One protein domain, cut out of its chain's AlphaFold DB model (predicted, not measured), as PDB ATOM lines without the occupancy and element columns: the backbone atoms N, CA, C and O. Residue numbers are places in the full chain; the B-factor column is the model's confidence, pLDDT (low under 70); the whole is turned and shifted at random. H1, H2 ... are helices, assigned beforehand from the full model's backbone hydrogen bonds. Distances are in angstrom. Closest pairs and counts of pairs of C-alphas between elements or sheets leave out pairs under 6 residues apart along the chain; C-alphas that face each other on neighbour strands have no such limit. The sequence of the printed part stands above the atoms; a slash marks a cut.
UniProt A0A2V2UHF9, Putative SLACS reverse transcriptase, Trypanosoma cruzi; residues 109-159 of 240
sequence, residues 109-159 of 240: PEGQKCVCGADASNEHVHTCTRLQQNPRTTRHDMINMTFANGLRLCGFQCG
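AT A GLANCE: This is residues 109 to 159 of the 240 residues of the protein "Putative SLACS reverse transcriptase" of Trypanosoma cruzi (UniProt A0A2V2UHF9). The model is a rod, with one long straight helix, H2, making about half of its length and a loose head of loops and the short helix H1 at the end where H2 begins. Beyond the far end of H2 the last residues, 154 to 159, fold back toward its beginning. The printed part has 51 residues with two named helices, H1 then H2, and no named strand; its class is all helix, though only 24 of the 51 residues are in named elements. The whole is extended, with a radius of gyration of the C-alphas of 15.7 A and spans of 50 by 17 by 12 A.

IN THESE COORDINATES: Residues 109 to 121 come first and hold no named element; C-alpha 109 is at (119.304, 143.400, 126.505). H1 follows as residues 122 to 127, 9.0 A from first to last C-alpha, beginning with C-alpha 122 at (113.877, 138.248, 133.847). H2 is residues 136 to 153, 25.9 A from first to last C-alpha, and ends with C-alpha 153 at (110.084, 123.200, 166.409).

HOW THE PARTS SIT: H1 and H2 touch, and H2 does so with residues 136 to 138 alone. Their closest C-alphas are those of His 126 and Arg 136, 5.2 A apart. Their lines stand at a steep tilt of 45 degrees, and they run the same way. Residues 140 to 146, which belong to H2, stand free. In H1 and H2 every O i to N i+4 pair is within hydrogen-bond range.

THE WHOLE: The two C-alphas farthest apart are those of Gly 111 and Gly 155, at 50.1 A. The printed part has no cut, and the link from H1 to H2, 8 residues, is short. The mean pLDDT of the printed part is 74.0; 15 residues are under 70, among them residues 132 to 139.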
ATOM      1  N   PRO A 109     119.443 143.140 127.935       71.50
ATOM      2  CA  PRO A 109     119.304 143.400 126.505       71.50
ATOM      3  C   PRO A 109     118.630 142.247 125.750       71.50
ATOM      4  O   PRO A 109     118.732 141.070 126.127       71.50
ATOM      5  N   GLU A 110     117.919 142.581 124.678       70.94
ATOM      6  CA  GLU A 110     117.329 141.586 123.781       70.94
ATOM      7  C   GLU A 110     118.434 140.729 123.145       70.94
ATOM      8  O   GLU A 110     119.486 141.234 122.757       70.94
ATOM      9  N   GLY A 111     118.231 139.409 123.109       74.12
ATOM     10  CA  GLY A 111     119.193 138.461 122.537       74.12
ATOM     11  C   GLY A 111     120.297 137.963 123.479       74.12
ATOM     12  O   GLY A 111     121.064 137.084 123.083       74.12
ATOM     13  N   GLN A 112     120.378 138.442 124.728       77.88
ATOM     14  CA  GLN A 112     121.254 137.810 125.720       77.88
ATOM     15  C   GLN A 112     120.754 136.414 126.096       77.88
ATOM     16  O   GLN A 112     119.579 136.216 126.393       77.88
ATOM     17  N   LYS A 113     121.677 135.451 126.137       80.88
ATOM     18  CA  LYS A 113     121.401 134.070 126.540       80.88
ATOM     19  C   LYS A 113     121.935 133.808 127.943       80.88
ATOM     20  O   LYS A 113     123.007 134.279 128.314       80.88
ATOM     21  N   CYS A 114     121.185 133.041 128.721       78.88
ATOM     22  CA  CYS A 114     121.637 132.519 130.002       78.88
ATOM     23  C   CYS A 114     122.736 131.463 129.792       78.88
ATOM     24  O   CYS A 114     122.848 130.871 128.720       78.88
ATOM     25  N   VAL A 115     123.491 131.147 130.849       78.25
ATOM     26  CA  VAL A 115     124.507 130.074 130.879       78.25
ATOM     27  C   VAL A 115     123.931 128.712 130.458       78.25
ATOM     28  O   VAL A 115     124.648 127.854 129.952       78.25
ATOM     29  N   CYS A 116     122.622 128.499 130.617       76.19
ATOM     30  CA  CYS A 116     121.956 127.280 130.163       76.19
ATOM     31  C   CYS A 116     121.614 127.254 128.661       76.19
ATOM     32  O   CYS A 116     121.097 126.239 128.199       76.19
ATOM     33  N   GLY A 117     121.845 128.345 127.922       77.25
ATOM     34  CA  GLY A 117     121.541 128.489 126.495       77.25
ATOM     35  C   GLY A 117     120.148 129.042 126.158       77.25
ATOM     36  O   GLY A 117     119.899 129.340 124.991       77.25
ATOM     37  N   ALA A 118     119.258 129.216 127.143       76.56
ATOM     38  CA  ALA A 118     117.933 129.825 126.953       76.56
ATOM     39  C   ALA A 118     118.010 131.364 126.927       76.56
ATOM     40  O   ALA A 118     119.008 131.938 127.363       76.56
ATOM     41  N   ASP A 119     116.963 132.039 126.439       78.94
ATOM     42  CA  ASP A 119     116.876 133.506 126.500       78.94
ATOM     43  C   ASP A 119     116.940 133.981 127.960       78.94
ATOM     44  O   ASP A 119     116.274 133.433 128.844       78.94
ATOM     45  N   ALA A 120     117.757 135.000 128.226       72.31
ATOM     46  CA  ALA A 120     117.929 135.584 129.549       72.31
ATOM     47  C   ALA A 120     116.761 136.531 129.872       72.31
ATOM     48  O   ALA A 120     116.934 137.728 130.111       72.31
ATOM     49  N   SER A 121     115.540 135.995 129.866       72.94
ATOM     50  CA  SER A 121     114.376 136.716 130.365       72.94
ATOM     51  C   SER A 121     114.484 136.899 131.883       72.94
ATOM     52  O   SER A 121     115.130 136.115 132.584       72.94
ATOM     53  N   ASN A 122     113.850 137.945 132.413       68.69
ATOM     54  CA  ASN A 122     113.877 138.248 133.847       68.69
ATOM     55  C   ASN A 122     113.314 137.072 134.686       68.69
ATOM     56  O   ASN A 122     113.880 136.676 135.704       68.69
ATOM     57  N   GLU A 123     112.265 136.418 134.183       69.00
ATOM     58  CA  GLU A 123     111.714 135.193 134.768       69.00
ATOM     59  C   GLU A 123     112.715 134.030 134.754       69.00
ATOM     60  O   GLU A 123     112.899 133.342 135.763       69.00
ATOM     61  N   HIS A 124     113.414 133.834 133.635       75.25
ATOM     62  CA  HIS A 124     114.385 132.760 133.494       75.25
ATOM     63  C   HIS A 124     115.595 132.948 134.424       75.25
ATOM     64  O   HIS A 124     116.022 132.004 135.085       75.25
ATOM     65  N   VAL A 125     116.108 134.171 134.577       71.56
ATOM     66  CA  VAL A 125     117.203 134.475 135.524       71.56
ATOM     67  C   VAL A 125     116.795 134.186 136.975       71.56
ATOM     68  O   VAL A 125     117.621 133.789 137.799       71.56
ATOM     69  N   HIS A 126     115.513 134.335 137.305       69.25
ATOM     70  CA  HIS A 126     114.991 134.050 138.638       69.25
ATOM     71  C   HIS A 126     114.607 132.589 138.883       69.25
ATOM     72  O   HIS A 126     114.305 132.261 140.032       69.25
ATOM     73  N   THR A 127     114.660 131.718 137.873       69.25
ATOM     74  CA  THR A 127     114.266 130.295 137.954       69.25
ATOM     75  C   THR A 127     115.349 129.322 137.477       69.25
ATOM     76  O   THR A 127     115.294 128.139 137.806       69.25
ATOM     77  N   CYS A 128     116.362 129.788 136.746       72.44
ATOM     78  CA  CYS A 128     117.379 128.930 136.155       72.44
ATOM     79  C   CYS A 128     118.323 128.334 137.210       72.44
ATOM     80  O   CYS A 128     119.058 129.034 137.907       72.44
ATOM     81  N   THR A 129     118.320 127.005 137.291       69.81
ATOM     82  CA  THR A 129     119.099 126.193 138.239       69.81
ATOM     83  C   THR A 129     120.574 126.057 137.866       69.81
ATOM     84  O   THR A 129     121.373 125.623 138.688       69.81
ATOM     85  N   ARG A 130     120.958 126.440 136.638       68.50
ATOM     86  CA  ARG A 130     122.355 126.406 136.164       68.50
ATOM     87  C   ARG A 130     123.140 127.680 136.510       68.50
ATOM     88  O   ARG A 130     124.332 127.750 136.226       68.50
ATOM     89  N   LEU A 131     122.499 128.684 137.117       70.38
ATOM     90  CA  LEU A 131     123.174 129.863 137.668       70.38
ATOM     91  C   LEU A 131     123.905 129.496 138.966       70.38
ATOM     92  O   LEU A 131     123.288 128.998 139.904       70.38
ATOM     93  N   GLN A 132     125.201 129.820 139.049       58.53
ATOM     94  CA  GLN A 132     126.079 129.481 140.186       58.53
ATOM     95  C   GLN A 132     125.556 129.950 141.556       58.53
ATOM     96  O   GLN A 132     125.866 129.350 142.578       58.53
ATOM     97  N   GLN A 133     124.751 131.014 141.593       61.34
ATOM     98  CA  GLN A 133     124.200 131.579 142.829       61.34
ATOM     99  C   GLN A 133     122.862 130.965 143.274       61.34
ATOM    100  O   GLN A 133     122.285 131.447 144.251       61.34
ATOM    101  N   ASN A 134     122.378 129.919 142.593       59.50
ATOM    102  CA  ASN A 134     121.002 129.427 142.654       59.50
ATOM    103  C   ASN A 134     119.962 130.525 142.330       59.50
ATOM    104  O   ASN A 134     120.120 131.708 142.665       59.50
ATOM    105  N   PRO A 135     118.848 130.165 141.678       65.62
ATOM    106  CA  PRO A 135     117.832 131.145 141.347       65.62
ATOM    107  C   PRO A 135     117.280 131.802 142.619       65.62
ATOM    108  O   PRO A 135     117.174 131.187 143.686       65.62
ATOM    109  N   ARG A 136     116.951 133.097 142.525       67.69
ATOM    110  CA  ARG A 136     116.425 133.892 143.652       67.69
ATOM    111  C   ARG A 136     115.217 133.219 144.306       67.69
ATOM    112  O   ARG A 136     115.087 133.283 145.524       67.69
ATOM    113  N   THR A 137     114.370 132.579 143.503       64.81
ATOM    114  CA  THR A 137     113.218 131.794 143.962       64.81
ATOM    115  C   THR A 137     113.660 130.659 144.882       64.81
ATOM    116  O   THR A 137     113.283 130.663 146.047       64.81
ATOM    117  N   THR A 138     114.577 129.791 144.447       65.88
ATOM    118  CA  THR A 138     115.120 128.701 145.275       65.88
ATOM    119  C   THR A 138     115.733 129.203 146.579       65.88
ATOM    120  O   THR A 138     115.474 128.623 147.631       65.88
ATOM    121  N   ARG A 139     116.489 130.307 146.553       68.81
ATOM    122  CA  ARG A 139     117.040 130.903 147.785       68.81
ATOM    123  C   ARG A 139     115.948 131.414 148.726       68.81
ATOM    124  O   ARG A 139     116.020 131.176 149.929       68.81
ATOM    125  N   HIS A 140     114.929 132.085 148.192       71.69
ATOM    126  CA  HIS A 140     113.783 132.558 148.976       71.69
ATOM    127  C   HIS A 140     113.006 131.385 149.589       71.69
ATOM    128  O   HIS A 140     112.622 131.429 150.757       71.69
ATOM    129  N   ASP A 141     112.827 130.309 148.828       70.88
ATOM    130  CA  ASP A 141     112.096 129.124 149.267       70.88
ATOM    131  C   ASP A 141     112.864 128.323 150.319       70.88
ATOM    132  O   ASP A 141     112.262 127.870 151.290       70.88
ATOM    133  N   MET A 142     114.193 128.237 150.214       72.88
ATOM    134  CA  MET A 142     115.030 127.677 151.279       72.88
ATOM    135  C   MET A 142     114.862 128.444 152.594       72.88
ATOM    136  O   MET A 142     114.685 127.830 153.642       72.88
ATOM    137  N   ILE A 143     114.858 129.781 152.554       78.94
ATOM    138  CA  ILE A 143     114.646 130.605 153.754       78.94
ATOM    139  C   ILE A 143     113.246 130.369 154.331       78.94
ATOM    140  O   ILE A 143     113.103 130.185 155.541       78.94
ATOM    141  N   ASN A 144     112.217 130.326 153.479       80.38
ATOM    142  CA  ASN A 144     110.847 130.044 153.907       80.38
ATOM    143  C   ASN A 144     110.735 128.667 154.582       80.38
ATOM    144  O   ASN A 144     110.094 128.555 155.627       80.38
ATOM    145  N   MET A 145     111.379 127.637 154.021       78.44
ATOM    146  CA  MET A 145     111.421 126.289 154.595       78.44
ATOM    147  C   MET A 145     112.096 126.278 155.965       78.44
ATOM    148  O   MET A 145     111.546 125.724 156.916       78.44
ATOM    149  N   THR A 146     113.255 126.927 156.093       80.44
ATOM    150  CA  THR A 146     113.980 127.027 157.366       80.44
ATOM    151  C   THR A 146     113.147 127.745 158.422       80.44
ATOM    152  O   THR A 146     113.063 127.289 159.561       80.44
ATOM    153  N   PHE A 147     112.465 128.826 158.044       82.06
ATOM    154  CA  PHE A 147     111.602 129.567 158.957       82.06
ATOM    155  C   PHE A 147     110.380 128.748 159.394       82.06
ATOM    156  O   PHE A 147     110.062 128.692 160.581       82.06
ATOM    157  N   ALA A 148     109.725 128.058 158.456       79.56
ATOM    158  CA  ALA A 148     108.606 127.168 158.758       79.56
ATOM    159  C   ALA A 148     109.030 126.014 159.680       79.56
ATOM    160  O   ALA A 148     108.301 125.667 160.606       79.56
ATOM    161  N   ASN A 149     110.218 125.447 159.468       81.69
ATOM    162  CA  ASN A 149     110.760 124.398 160.328       81.69
ATOM    163  C   ASN A 149     111.091 124.924 161.729       81.69
ATOM    164  O   ASN A 149     110.719 124.284 162.707       81.69
ATOM    165  N   GLY A 150     111.696 126.110 161.844       83.00
ATOM    166  CA  GLY A 150     111.942 126.752 163.140       83.00
ATOM    167  C   GLY A 150     110.652 126.993 163.927       83.00
ATOM    168  O   GLY A 150     110.570 126.671 165.107       83.00
ATOM    169  N   LEU A 151     109.598 127.474 163.264       82.31
ATOM    170  CA  LEU A 151     108.295 127.668 163.901       82.31
ATOM    171  C   LEU A 151     107.630 126.349 164.323       82.31
ATOM    172  O   LEU A 151     107.032 126.295 165.396       82.31
ATOM    173  N   ARG A 152     107.767 125.281 163.529       83.44
ATOM    174  CA  ARG A 152     107.277 123.942 163.897       83.44
ATOM    175  C   ARG A 152     107.994 123.380 165.118       83.44
ATOM    176  O   ARG A 152     107.332 122.818 165.984       83.44
ATOM    177  N   LEU A 153     109.310 123.573 165.218       84.19
ATOM    178  CA  LEU A 153     110.084 123.200 166.409       84.19
ATOM    179  C   LEU A 153     109.621 123.974 167.652       84.19
ATOM    180  O   LEU A 153     109.588 123.418 168.742       84.19
ATOM    181  N   CYS A 154     109.179 125.221 167.478       84.50
ATOM    182  CA  CYS A 154     108.558 126.022 168.536       84.50
ATOM    183  C   CYS A 154     107.072 125.681 168.795       84.50
ATOM    184  O   CYS A 154     106.409 126.405 169.536       84.50
ATOM    185  N   GLY A 155     106.525 124.621 168.186       78.75
ATOM    186  CA  GLY A 155     105.154 124.146 168.414       78.75
ATOM    187  C   GLY A 155     104.064 124.823 167.574       78.75
ATOM    188  O   GLY A 155     102.879 124.572 167.795       78.75
ATOM    189  N   PHE A 156     104.415 125.664 166.596       80.00
ATOM    190  CA  PHE A 156     103.436 126.306 165.714       80.00
ATOM    191  C   PHE A 156     103.074 125.417 164.515       80.00
ATOM    192  O   PHE A 156     103.936 124.829 163.861       80.00
ATOM    193  N   GLN A 157     101.789 125.379 164.151       73.69
ATOM    194  CA  GLN A 157     101.352 124.788 162.884       73.69
ATOM    195  C   GLN A 157     101.585 125.774 161.735       73.69
ATOM    196  O   GLN A 157     101.000 126.856 161.694       73.69
ATOM    197  N   CYS A 158     102.438 125.391 160.785       73.50
ATOM    198  CA  CYS A 158     102.759 126.199 159.609       73.50
ATOM    199  C   CYS A 158     102.302 125.500 158.325       73.50
ATOM    200  O   CYS A 158     102.821 124.432 157.979       73.50
ATOM    201  N   GLY A 159     101.373 126.136 157.609       68.69
ATOM    202  CA  GLY A 159     101.032 125.815 156.224       68.69
ATOM    203  C   GLY A 159     101.810 126.719 155.269       68.69
ATOM    204  O   GLY A 159     101.901 127.923 155.500       68.69
TER     205      GLY A 159